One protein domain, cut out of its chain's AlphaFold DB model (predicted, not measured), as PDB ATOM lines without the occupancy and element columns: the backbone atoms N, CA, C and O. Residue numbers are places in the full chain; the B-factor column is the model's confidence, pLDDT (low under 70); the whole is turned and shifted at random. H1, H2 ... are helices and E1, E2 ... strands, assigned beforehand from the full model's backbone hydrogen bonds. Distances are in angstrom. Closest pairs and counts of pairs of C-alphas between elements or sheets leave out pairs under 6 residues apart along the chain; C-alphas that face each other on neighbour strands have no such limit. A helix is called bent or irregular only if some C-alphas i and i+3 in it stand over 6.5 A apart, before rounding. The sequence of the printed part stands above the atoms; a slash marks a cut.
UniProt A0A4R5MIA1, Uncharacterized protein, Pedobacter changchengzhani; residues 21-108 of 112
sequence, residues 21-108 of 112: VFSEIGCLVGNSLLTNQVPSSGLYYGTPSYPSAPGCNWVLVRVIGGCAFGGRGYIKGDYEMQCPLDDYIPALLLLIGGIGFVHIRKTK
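AT A GLANCE: This is residues 21 to 108 of the 112 residues of an uncharacterized protein of Pedobacter changchengzhani (UniProt A0A4R5MIA1). A small head of strands has a single straight helix, H1, sticking out from one end like a handle, while the small hairpin E3 and E4 lies at the opposite end. The head is one strongly twisted antiparallel sheet in the order E2, E1, E6, E5, with the long, sharply bent hairpin E5 and E6 along one side, and the stretch between E4 and E5 passes beside E2. The printed part has 88 residues, with six named strands followed by one named helix, a mixed class. The whole is extended, a rod of 68 by 22 by 20 A with a radius of gyration of the C-alphas of 19.4 A; H1 makes much of this length.

IN THESE COORDINATES: E1 is residues 23 to 29, 16.1 A long, beginning at C-alpha 23 (33.009, -13.243, 10.410). E2 is residues 32 to 34, E3 residues 38 to 40 and E4 residues 43 to 45. E5, residues 57 to 69, measures 19.6 A and bends by 119 degrees at residue 63. E6, residues 72 to 82, measures 24.9 A and bends by 79 degrees at residue 78. H1, residues 89 to 107, measures 26.7 A and ends at C-alpha 107 (56.806, -45.358, 22.800).

HOW THE PARTS SIT: In the four-stranded sheet, E1 and E6 are antiparallel at 140 degrees, with N 24 and O 79 2.8 A apart, within hydrogen-bond range. E1's pairing is staggered: residues 23 to 27 pair with E6 and residues 27 to 29 with E2. E1 and E2 form a hairpin, with N 27 and O 34 at 2.9 A. E5 and E6 form another, at 156 degrees, with N 59 and O 80 at 2.8 A and N 74 and O 67 at 2.8 A. E2 and E5 are the edge strands. Residues 32 to 33 of E2 also pair, antiparallel, with residues 50 to 51. The hairpin E3 and E4 has N 38 and O 45 at 3.2 A; the closest C-alphas of E4 and E5 are those of Leu 43 and Ala 68, 5.7 A apart. H1 is not on the four-stranded sheet, and every O i to N i+4 pair in it is within hydrogen-bond range.

THE WHOLE: The C-alphas farthest apart are those of Ser 41 and Lys 108, at 67.7 A. Residues 87 to 108, of which 89 to 107 belong to H1, stand free; without them the body spans 40 by 20 by 16 A. The printed part has no cut. The link from E4 to E5 is long, with 11 residues. The mean pLDDT of the printed part is 75.4, and 25 residues are under 70, among them residues 36 to 48 and 105 to 108.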
ATOM      1  N   VAL A  21      35.769 -19.331  11.215       53.44
ATOM      2  CA  VAL A  21      36.310 -18.825  12.490       53.44
ATOM      3  C   VAL A  21      36.272 -17.293  12.568       53.44
ATOM      4  O   VAL A  21      36.281 -16.753  13.669       53.44
ATOM      5  N   PHE A  22      36.137 -16.573  11.447       60.97
ATOM      6  CA  PHE A  22      36.162 -15.107  11.457       60.97
ATOM      7  C   PHE A  22      35.134 -14.505  10.488       60.97
ATOM      8  O   PHE A  22      35.376 -14.373   9.289       60.97
ATOM      9  N   SER A  23      33.968 -14.153  11.038       70.25
ATOM     10  CA  SER A  23      33.009 -13.243  10.410       70.25
ATOM     11  C   SER A  23      33.197 -11.855  11.010       70.25
ATOM     12  O   SER A  23      33.197 -11.701  12.232       70.25
ATOM     13  N   GLU A  24      33.325 -10.844  10.163       82.06
ATOM     14  CA  GLU A  24      33.480  -9.449  10.559       82.06
ATOM     15  C   GLU A  24      32.315  -8.608  10.037       82.06
ATOM     16  O   GLU A  24      31.876  -8.747   8.895       82.06
ATOM     17  N   ILE A  25      31.818  -7.694  10.873       84.12
ATOM     18  CA  ILE A  25      30.776  -6.751  10.469       84.12
ATOM     19  C   ILE A  25      31.432  -5.563   9.784       84.12
ATOM     20  O   ILE A  25      32.239  -4.849  10.383       84.12
ATOM     21  N   GLY A  26      31.023  -5.282   8.553       85.00
ATOM     22  CA  GLY A  26      31.554  -4.138   7.836       85.00
ATOM     23  C   GLY A  26      30.846  -3.853   6.531       85.00
ATOM     24  O   GLY A  26      29.721  -4.290   6.293       85.00
ATOM     25  N   CYS A  27      31.523  -3.074   5.697       86.69
ATOM     26  CA  CYS A  27      31.094  -2.737   4.351       86.69
ATOM     27  C   CYS A  27      32.178  -3.104   3.361       86.69
ATOM     28  O   CYS A  27      33.302  -2.615   3.475       86.69
ATOM     29  N   LEU A  28      31.844  -3.951   2.395       86.94
ATOM     30  CA  LEU A  28      32.801  -4.373   1.388       86.94
ATOM     31  C   LEU A  28      32.949  -3.290   0.318       86.94
ATOM     32  O   LEU A  28      31.998  -2.972  -0.397       86.94
ATOM     33  N   VAL A  29      34.154  -2.732   0.213       84.12
ATOM     34  CA  VAL A  29      34.528  -1.746  -0.805       84.12
ATOM     35  C   VAL A  29      35.702  -2.302  -1.599       84.12
ATOM     36  O   VAL A  29      36.839  -2.337  -1.127       84.12
ATOM     37  N   GLY A  30      35.420  -2.768  -2.817       84.44
ATOM     38  CA  GLY A  30      36.388  -3.538  -3.596       84.44
ATOM     39  C   GLY A  30      36.751  -4.830  -2.863       84.44
ATOM     40  O   GLY A  30      35.862  -5.600  -2.515       84.44
ATOM     41  N   ASN A  31      38.040  -5.019  -2.580       83.81
ATOM     42  CA  ASN A  31      38.559  -6.186  -1.855       83.81
ATOM     43  C   ASN A  31      38.882  -5.873  -0.386       83.81
ATOM     44  O   ASN A  31      39.666  -6.578   0.242       83.81
ATOM     45  N   SER A  32      38.336  -4.793   0.165       84.38
ATOM     46  CA  SER A  32      38.625  -4.391   1.537       84.38
ATOM     47  C   SER A  32      37.347  -4.225   2.334       84.38
ATOM     48  O   SER A  32      36.401  -3.572   1.886       84.38
ATOM     49  N   LEU A  33      37.339  -4.783   3.542       84.94
ATOM     50  CA  LEU A  33      36.239  -4.624   4.476       84.94
ATOM     51  C   LEU A  33      36.457  -3.371   5.340       84.94
ATOM     52  O   LEU A  33      37.486  -3.211   6.006       84.94
ATOM     53  N   LEU A  34      35.481  -2.462   5.307       82.44
ATOM     54  CA  LEU A  34      35.428  -1.272   6.157       82.44
ATOM     55  C   LEU A  34      34.684  -1.611   7.453       82.44
ATOM     56  O   LEU A  34      33.460  -1.752   7.434       82.44
ATOM     57  N   THR A  35      35.399  -1.721   8.570       76.88
ATOM     58  CA  THR A  35      34.822  -2.080   9.884       76.88
ATOM     59  C   THR A  35      34.787  -0.893  10.848       76.88
ATOM     60  O   THR A  35      33.835  -0.738  11.610       76.88
ATOM     61  N   ASN A  36      35.772   0.005  10.767       65.88
ATOM     62  CA  ASN A  36      35.775   1.254  11.518       65.88
ATOM     63  C   ASN A  36      34.759   2.208  10.909       65.88
ATOM     64  O   ASN A  36      34.984   2.763   9.840       65.88
ATOM     65  N   GLN A  37      33.629   2.382  11.581       65.62
ATOM     66  CA  GLN A  37      32.589   3.286  11.129       65.62
ATOM     67  C   GLN A  37      32.491   4.457  12.096       65.62
ATOM     68  O   GLN A  37      31.962   4.316  13.196       65.62
ATOM     69  N   VAL A  38      33.000   5.620  11.688       60.38
ATOM     70  CA  VAL A  38      32.793   6.847  12.459       60.38
ATOM     71  C   VAL A  38      31.407   7.385  12.098       60.38
ATOM     72  O   VAL A  38      31.163   7.666  10.920       60.38
ATOM     73  N   PRO A  39      30.470   7.504  13.054       55.25
ATOM     74  CA  PRO A  39      29.175   8.095  12.774       55.25
ATOM     75  C   PRO A  39      29.367   9.596  12.546       55.25
ATOM     76  O   PRO A  39      29.571  10.356  13.487       55.25
ATOM     77  N   SER A  40      29.286  10.032  11.292       53.16
ATOM     78  CA  SER A  40      29.135  11.445  10.962       53.16
ATOM     79  C   SER A  40      27.897  11.597  10.090       53.16
ATOM     80  O   SER A  40      27.869  11.159   8.939       53.16
ATOM     81  N   SER A  41      26.835  12.191  10.644       52.94
ATOM     82  CA  SER A  41      25.608  12.547   9.905       52.94
ATOM     83  C   SER A  41      24.928  11.383   9.155       52.94
ATOM     84  O   SER A  41      24.479  11.538   8.026       52.94
ATOM     85  N   GLY A  42      24.862  10.191   9.763       53.34
ATOM     86  CA  GLY A  42      24.189   9.022   9.169       53.34
ATOM     87  C   GLY A  42      24.944   8.351   8.012       53.34
ATOM     88  O   GLY A  42      24.443   7.385   7.441       53.34
ATOM     89  N   LEU A  43      26.155   8.819   7.693       49.44
ATOM     90  CA  LEU A  43      27.055   8.221   6.711       49.44
ATOM     91  C   LEU A  43      28.266   7.637   7.442       49.44
ATOM     92  O   LEU A  43      28.921   8.303   8.245       49.44
ATOM     93  N   TYR A  44      28.541   6.362   7.190       53.19
ATOM     94  CA  TYR A  44      29.647   5.647   7.810       53.19
ATOM     95  C   TYR A  44      30.930   5.846   7.001       53.19
ATOM     96  O   TYR A  44      31.175   5.132   6.034       53.19
ATOM     97  N   TYR A  45      31.773   6.792   7.412       52.84
ATOM     98  CA  TYR A  45      33.114   6.921   6.848       52.84
ATOM     99  C   TYR A  45      34.010   5.869   7.498       52.84
ATOM    100  O   TYR A  45      34.216   5.899   8.713       52.84
ATOM    101  N   GLY A  46      34.507   4.927   6.698       56.09
ATOM    102  CA  GLY A  46      35.445   3.919   7.168       56.09
ATOM    103  C   GLY A  46      36.677   3.849   6.294       56.09
ATOM    104  O   GLY A  46      36.582   3.933   5.078       56.09
ATOM    105  N   THR A  47      37.844   3.704   6.903       59.31
ATOM    106  CA  THR A  47      39.048   3.292   6.183       59.31
ATOM    107  C   THR A  47      39.043   1.767   6.026       59.31
ATOM    108  O   THR A  47      38.474   1.072   6.874       59.31
ATOM    109  N   PRO A  48      39.638   1.223   4.946       64.94
ATOM    110  CA  PRO A  48      39.954  -0.201   4.839       64.94
ATOM    111  C   PRO A  48      40.603  -0.689   6.127       64.94
ATOM    112  O   PRO A  48      41.700  -0.246   6.455       64.94
ATOM    113  N   SER A  49      39.917  -1.554   6.870       74.62
ATOM    114  CA  SER A  49      40.487  -2.145   8.084       74.62
ATOM    115  C   SER A  49      41.109  -3.496   7.771       74.62
ATOM    116  O   SER A  49      42.129  -3.845   8.356       74.62
ATOM    117  N   TYR A  50      40.541  -4.214   6.798       73.88
ATOM    118  CA  TYR A  50      41.001  -5.549   6.443       73.88
ATOM    119  C   TYR A  50      41.002  -5.749   4.922       73.88
ATOM    120  O   TYR A  50      39.941  -5.946   4.317       73.88
ATOM    121  N   PRO A  51      42.173  -5.665   4.263       79.31
ATOM    122  CA  PRO A  51      42.295  -6.088   2.876       79.31
ATOM    123  C   PRO A  51      42.136  -7.609   2.781       79.31
ATOM    124  O   PRO A  51      42.583  -8.343   3.662       79.31
ATOM    125  N   SER A  52      41.537  -8.100   1.698       79.38
ATOM    126  CA  SER A  52      41.576  -9.528   1.389       79.38
ATOM    127  C   SER A  52      43.028  -9.981   1.226       79.38
ATOM    128  O   SER A  52      43.789  -9.413   0.441       79.38
ATOM    129  N   ALA A  53      43.410 -11.025   1.958       77.94
ATOM    130  CA  ALA A  53      44.670 -11.720   1.755       77.94
ATOM    131  C   ALA A  53      44.728 -12.331   0.339       77.94
ATOM    132  O   ALA A  53      43.683 -12.621  -0.256       77.94
ATOM    133  N   PRO A  54      45.933 -12.546  -0.216       78.50
ATOM    134  CA  PRO A  54      46.098 -13.123  -1.546       78.50
ATOM    135  C   PRO A  54      45.383 -14.473  -1.681       78.50
ATOM    136  O   PRO A  54      45.624 -15.389  -0.899       78.50
ATOM    137  N   GLY A  55      44.514 -14.597  -2.686       77.75
ATOM    138  CA  GLY A  55      43.741 -15.819  -2.934       77.75
ATOM    139  C   GLY A  55      42.511 -16.000  -2.038       77.75
ATOM    140  O   GLY A  55      41.831 -17.013  -2.171       77.75
ATOM    141  N   CYS A  56      42.201 -15.035  -1.172       81.38
ATOM    142  CA  CYS A  56      40.988 -15.021  -0.363       81.38
ATOM    143  C   CYS A  56      39.993 -13.973  -0.868       81.38
ATOM    144  O   CYS A  56      40.382 -12.984  -1.492       81.38
ATOM    145  N   ASN A  57      38.710 -14.163  -0.562       86.56
ATOM    146  CA  ASN A  57      37.669 -13.189  -0.875       86.56
ATOM    147  C   ASN A  57      36.717 -12.980   0.306       86.56
ATOM    148  O   ASN A  57      36.383 -13.925   1.017       86.56
ATOM    149  N   TRP A  58      36.258 -11.743   0.485       87.50
ATOM    150  CA  TRP A  58      35.180 -11.434   1.418       87.50
ATOM    151  C   TRP A  58      33.843 -11.843   0.812       87.50
ATOM    152  O   TRP A  58      33.504 -11.452  -0.306       87.50
ATOM    153  N   VAL A  59      33.057 -12.606   1.560       88.38
ATOM    154  CA  VAL A  59      31.735 -13.065   1.141       88.38
ATOM    155  C   VAL A  59      30.703 -12.590   2.143       88.38
ATOM    156  O   VAL A  59      30.846 -12.801   3.342       88.38
ATOM    157  N   LEU A  60      29.658 -11.940   1.637       89.19
ATOM    158  CA  LEU A  60      28.532 -11.494   2.443       89.19
ATOM    159  C   LEU A  60      27.723 -12.703   2.920       89.19
ATOM    160  O   LEU A  60      27.232 -13.489   2.111       89.19
ATOM    161  N   VAL A  61      27.547 -12.809   4.232       90.00
ATOM    162  CA  VAL A  61      26.827 -13.907   4.890       90.00
ATOM    163  C   VAL A  61      25.469 -13.454   5.392       90.00
ATOM    164  O   VAL A  61      24.484 -14.186   5.292       90.00
ATOM    165  N   ARG A  62      25.390 -12.225   5.904       89.25
ATOM    166  CA  ARG A  62      24.141 -11.639   6.386       89.25
ATOM    167  C   ARG A  62      24.104 -10.151   6.098       89.25
ATOM    168  O   ARG A  62      25.043  -9.428   6.409       89.25
ATOM    169  N   VAL A  63      22.976  -9.684   5.575       89.25
ATOM    170  CA  VAL A  63      22.699  -8.251   5.432       89.25
ATOM    171  C   VAL A  63      22.237  -7.688   6.773       89.25
ATOM    172  O   VAL A  63      21.315  -8.218   7.389       89.25
ATOM    173  N   ILE A  64      22.863  -6.595   7.198       85.81
ATOM    174  CA  ILE A  64      22.516  -5.850   8.415       85.81
ATOM    175  C   ILE A  64      21.919  -4.484   8.049       85.81
ATOM    176  O   ILE A  64      21.017  -4.001   8.728       85.81
ATOM    177  N   GLY A  65      22.388  -3.852   6.971       83.94
ATOM    178  CA  GLY A  65      21.880  -2.555   6.529       83.94
ATOM    179  C   GLY A  65      22.650  -1.975   5.347       83.94
ATOM    180  O   GLY A  65      23.307  -2.698   4.600       83.94
ATOM    181  N   GLY A  66      22.579  -0.655   5.185       81.25
ATOM    182  CA  GLY A  66      23.350   0.090   4.189       81.25
ATOM    183  C   GLY A  66      24.499   0.880   4.811       81.25
ATOM    184  O   GLY A  66      24.504   1.186   6.004       81.25
ATOM    185  N   CYS A  67      25.472   1.239   3.988       79.94
ATOM    186  CA  CYS A  67      26.547   2.162   4.337       79.94
ATOM    187  C   CYS A  67      27.004   2.933   3.105       79.94
ATOM    188  O   CYS A  67      26.667   2.571   1.982       79.94
ATOM    189  N   ALA A  68      27.755   4.012   3.308       76.56
ATOM    190  CA  ALA A  68      28.189   4.875   2.223       76.56
ATOM    191  C   ALA A  68      29.667   5.220   2.362       76.56
ATOM    192  O   ALA A  68      30.101   5.645   3.426       76.56
ATOM    193  N   PHE A  69      30.423   5.079   1.277       73.31
ATOM    194  CA  PHE A  69      31.839   5.425   1.229       73.31
ATOM    195  C   PHE A  69      32.161   6.138  -0.088       73.31
ATOM    196  O   PHE A  69      31.783   5.672  -1.164       73.31
ATOM    197  N   GLY A  70      32.821   7.299  -0.019       73.44
ATOM    198  CA  GLY A  70      33.177   8.084  -1.211       73.44
ATOM    199  C   GLY A  70      31.978   8.483  -2.089       73.44
ATOM    200  O   GLY A  70      32.087   8.469  -3.311       73.44
ATOM    201  N   GLY A  71      30.816   8.761  -1.484       72.38
ATOM    202  CA  GLY A  71      29.585   9.125  -2.204       72.38
ATOM    203  C   GLY A  71      28.848   7.957  -2.874       72.38
ATOM    204  O   GLY A  71      27.883   8.189  -3.598       72.38
ATOM    205  N   ARG A  72      29.272   6.705  -2.646       77.25
ATOM    206  CA  ARG A  72      28.613   5.490  -3.158       77.25
ATOM    207  C   ARG A  72      28.013   4.670  -2.020       77.25
ATOM    208  O   ARG A  72      28.587   4.637  -0.934       77.25
ATOM    209  N   GLY A  73      26.885   4.007  -2.276       80.44
ATOM    210  CA  GLY A  73      26.237   3.090  -1.335       80.44
ATOM    211  C   GLY A  73      26.799   1.667  -1.415       80.44
ATOM    212  O   GLY A  73      27.098   1.180  -2.502       80.44
ATOM    213  N   TYR A  74      26.910   1.006  -0.267       85.81
ATOM    214  CA  TYR A  74      27.375  -0.368  -0.082       85.81
ATOM    215  C   TYR A  74      26.477  -1.102   0.920       85.81
ATOM    216  O   TYR A  74      25.670  -0.494   1.631       85.81
ATOM    217  N   ILE A  75      26.634  -2.423   0.987       86.25
ATOM    218  CA  ILE A  75      25.883  -3.282   1.902       86.25
ATOM    219  C   ILE A  75      26.681  -3.449   3.192       86.25
ATOM    220  O   ILE A  75      27.811  -3.945   3.176       86.25
ATOM    221  N   LYS A  76      26.068  -3.063   4.311       85.69
ATOM    222  CA  LYS A  76      26.558  -3.384   5.647       85.69
ATOM    223  C   LYS A  76      26.084  -4.778   6.015       85.69
ATOM    224  O   LYS A  76      24.887  -5.068   5.946       85.69
ATOM    225  N   GLY A  77      27.005  -5.625   6.434       88.31
ATOM    226  CA  GLY A  77      26.689  -7.008   6.730       88.31
ATOM    227  C   GLY A  77      27.791  -7.721   7.479       88.31
ATOM    228  O   GLY A  77      28.856  -7.155   7.712       88.31
ATOM    229  N   ASP A  78      27.493  -8.960   7.836       88.62
ATOM    230  CA  ASP A  78      28.486  -9.940   8.246       88.62
ATOM    231  C   ASP A  78      29.200 -10.436   6.992       88.62
ATOM    232  O   ASP A  78      28.556 -10.953   6.071       88.62
ATOM    233  N   TYR A  79      30.512 -10.257   6.950       87.62
ATOM    234  CA  TYR A  79      31.369 -10.755   5.891       87.62
ATOM    235  C   TYR A  79      32.318 -11.797   6.452       87.62
ATOM    236  O   TYR A  79      32.990 -11.577   7.456       87.62
ATOM    237  N   GLU A  80      32.412 -12.920   5.762       86.88
ATOM    238  CA  GLU A  80      33.387 -13.955   6.062       86.88
ATOM    239  C   GLU A  80      34.492 -13.940   5.026       86.88
ATOM    240  O   GLU A  80      34.250 -13.801   3.823       86.88
ATOM    241  N   MET A  81      35.713 -14.131   5.501       83.19
ATOM    242  CA  MET A  81      36.854 -14.304   4.629       83.19
ATOM    243  C   MET A  81      36.933 -15.765   4.191       83.19
ATOM    244  O   MET A  81      37.205 -16.655   4.992       83.19
ATOM    245  N   GLN A  82      36.665 -16.024   2.914       81.69
ATOM    246  CA  GLN A  82      36.823 -17.350   2.328       81.69
ATOM    247  C   GLN A  82      38.224 -17.472   1.740       81.69
ATOM    248  O   GLN A  82      38.556 -16.798   0.762       81.69
ATOM    249  N   CYS A  83      39.035 -18.336   2.348       80.31
ATOM    250  CA  CYS A  83      40.384 -18.666   1.911       80.31
ATOM    251  C   CYS A  83      40.449 -20.159   1.549       80.31
ATOM    252  O   CYS A  83      40.184 -20.989   2.416       80.31
ATOM    253  N   PRO A  84      40.866 -20.540   0.327       71.81
ATOM    254  CA  PRO A  84      40.916 -21.944  -0.094       71.81
ATOM    255  C   PRO A  84      41.897 -22.802   0.724       71.81
ATOM    256  O   PRO A  84      41.829 -24.023   0.672       71.81
ATOM    257  N   LEU A  85      42.825 -22.184   1.465       64.44
ATOM    258  CA  LEU A  85      43.802 -22.893   2.292       64.44
ATOM    259  C   LEU A  85      43.305 -23.165   3.728       64.44
ATOM    260  O   LEU A  85      43.733 -24.149   4.333       64.44
ATOM    261  N   ASP A  86      42.414 -22.323   4.267       58.53
ATOM    262  CA  ASP A  86      41.972 -22.402   5.673       58.53
ATOM    263  C   ASP A  86      41.107 -23.637   5.952       58.53
ATOM    264  O   ASP A  86      41.089 -24.140   7.075       58.53
ATOM    265  N   ASP A  87      40.467 -24.196   4.921       61.72
ATOM    266  CA  ASP A  87      39.645 -25.402   5.042       61.72
ATOM    267  C   ASP A  87      40.444 -26.645   5.473       61.72
ATOM    268  O   ASP A  87      39.883 -27.591   6.033       61.72
ATOM    269  N   TYR A  88      41.760 -26.659   5.231       65.56
ATOM    270  CA  TYR A  88      42.605 -27.837   5.446       65.56
ATOM    271  C   TYR A  88      43.437 -27.773   6.730       65.56
ATOM    272  O   TYR A  88      43.902 -28.813   7.202       65.56
ATOM    273  N   ILE A  89      43.622 -26.590   7.327       73.12
ATOM    274  CA  ILE A  89      44.489 -26.400   8.502       73.12
ATOM    275  C   ILE A  89      43.967 -27.151   9.742       73.12
ATOM    276  O   ILE A  89      44.762 -27.863  10.368       73.12
ATOM    277  N   PRO A  90      42.668 -27.093  10.101       66.00
ATOM    278  CA  PRO A  90      42.151 -27.843  11.248       66.00
ATOM    279  C   PRO A  90      42.305 -29.361  11.079       66.00
ATOM    280  O   PRO A  90      42.717 -30.061  12.009       66.00
ATOM    281  N   ALA A  91      42.046 -29.867   9.869       69.88
ATOM    282  CA  ALA A  91      42.230 -31.274   9.524       69.88
ATOM    283  C   ALA A  91      43.706 -31.696   9.617       69.88
ATOM    284  O   ALA A  91      44.012 -32.764  10.150       69.88
ATOM    285  N   LEU A  92      44.622 -30.842   9.153       74.94
ATOM    286  CA  LEU A  92      46.064 -31.067   9.218       74.94
ATOM    287  C   LEU A  92      46.559 -31.128  10.671       74.94
ATOM    288  O   LEU A  92      47.287 -32.052  11.031       74.94
ATOM    289  N   LEU A  93      46.135 -30.191  11.526       77.88
ATOM    290  CA  LEU A  93      46.497 -30.169  12.948       77.88
ATOM    291  C   LEU A  93      45.987 -31.412  13.685       77.88
ATOM    292  O   LEU A  93      46.730 -32.013  14.464       77.88
ATOM    293  N   LEU A  94      44.753 -31.841  13.408       77.75
ATOM    294  CA  LEU A  94      44.196 -33.076  13.963       77.75
ATOM    295  C   LEU A  94      44.937 -34.321  13.475       77.75
ATOM    296  O   LEU A  94      45.167 -35.240  14.262       77.75
ATOM    297  N   LEU A  95      45.338 -34.359  12.204       80.94
ATOM    298  CA  LEU A  95      46.100 -35.470  11.641       80.94
ATOM    299  C   LEU A  95      47.498 -35.557  12.268       80.94
ATOM    300  O   LEU A  95      47.893 -36.627  12.731       80.94
ATOM    301  N   ILE A  96      48.218 -34.437  12.360       83.56
ATOM    302  CA  ILE A  96      49.547 -34.370  12.986       83.56
ATOM    303  C   ILE A  96      49.453 -34.728  14.475       83.56
ATOM    304  O   ILE A  96      50.203 -35.580  14.955       83.56
ATOM    305  N   GLY A  97      48.497 -34.139  15.200       81.94
ATOM    306  CA  GLY A  97      48.260 -34.431  16.614       81.94
ATOM    307  C   GLY A  97      47.854 -35.887  16.858       81.94
ATOM    308  O   GLY A  97      48.350 -36.524  17.787       81.94
ATOM    309  N   GLY A  98      47.015 -36.454  15.987       80.31
ATOM    310  CA  GLY A  98      46.589 -37.851  16.038       80.31
ATOM    311  C   GLY A  98      47.739 -38.832  15.796       80.31
ATOM    312  O   GLY A  98      47.919 -39.771  16.575       80.31
ATOM    313  N   ILE A  99      48.562 -38.597  14.767       83.75
ATOM    314  CA  ILE A  99      49.759 -39.408  14.494       83.75
ATOM    315  C   ILE A  99      50.743 -39.308  15.662       83.75
ATOM    316  O   ILE A  99      51.232 -40.339  16.128       83.75
ATOM    317  N   GLY A 100      50.986 -38.100  16.178       82.50
ATOM    318  CA  GLY A 100      51.844 -37.867  17.340       82.50
ATOM    319  C   GLY A 100      51.360 -38.614  18.583       82.50
ATOM    320  O   GLY A 100      52.141 -39.306  19.237       82.50
ATOM    321  N   PHE A 101      50.056 -38.576  18.867       81.62
ATOM    322  CA  PHE A 101      49.458 -39.305  19.985       81.62
ATOM    323  C   PHE A 101      49.620 -40.825  19.847       81.62
ATOM    324  O   PHE A 101      49.948 -41.505  20.822       81.62
ATOM    325  N   VAL A 102      49.439 -41.376  18.641       79.00
ATOM    326  CA  VAL A 102      49.665 -42.806  18.365       79.00
ATOM    327  C   VAL A 102      51.142 -43.172  18.519       79.00
ATOM    328  O   VAL A 102      51.441 -44.223  19.091       79.00
ATOM    329  N   HIS A 103      52.056 -42.313  18.062       76.50
ATOM    330  CA  HIS A 103      53.496 -42.511  18.225       76.50
ATOM    331  C   HIS A 103      53.888 -42.546  19.705       76.50
ATOM    332  O   HIS A 103      54.510 -43.510  20.142       76.50
ATOM    333  N   ILE A 104      53.428 -41.574  20.500       78.31
ATOM    334  CA  ILE A 104      53.687 -41.507  21.949       78.31
ATOM    335  C   ILE A 104      53.091 -42.716  22.682       78.31
ATOM    336  O   ILE A 104      53.690 -43.251  23.614       78.31
ATOM    337  N   ARG A 105      51.916 -43.201  22.258       68.81
ATOM    338  CA  ARG A 105      51.315 -44.412  22.837       68.81
ATOM    339  C   ARG A 105      52.134 -45.672  22.576       68.81
ATOM    340  O   ARG A 105      52.122 -46.562  23.419       68.81
ATOM    341  N   LYS A 106      52.809 -45.762  21.427       63.03
ATOM    342  CA  LYS A 106      53.696 -46.888  21.101       63.03
ATOM    343  C   LYS A 106      55.062 -46.782  21.779       63.03
ATOM    344  O   LYS A 106      55.699 -47.809  21.970       63.03
ATOM    345  N   THR A 107      55.499 -45.582  22.160       61.91
ATOM    346  CA  THR A 107      56.806 -45.358  22.800       61.91
ATOM    347  C   THR A 107      56.771 -45.363  24.330       61.91
ATOM    348  O   THR A 107      57.817 -45.208  24.960       61.91
ATOM    349  N   LYS A 108      55.618 -45.609  24.971       55.84
ATOM    350  CA  LYS A 108      55.588 -45.826  26.424       55.84
ATOM    351  C   LYS A 108      56.109 -47.219  26.816       55.84
ATOM    352  O   LYS A 108      55.379 -48.202  26.773       55.84
TER     353      LYS A 108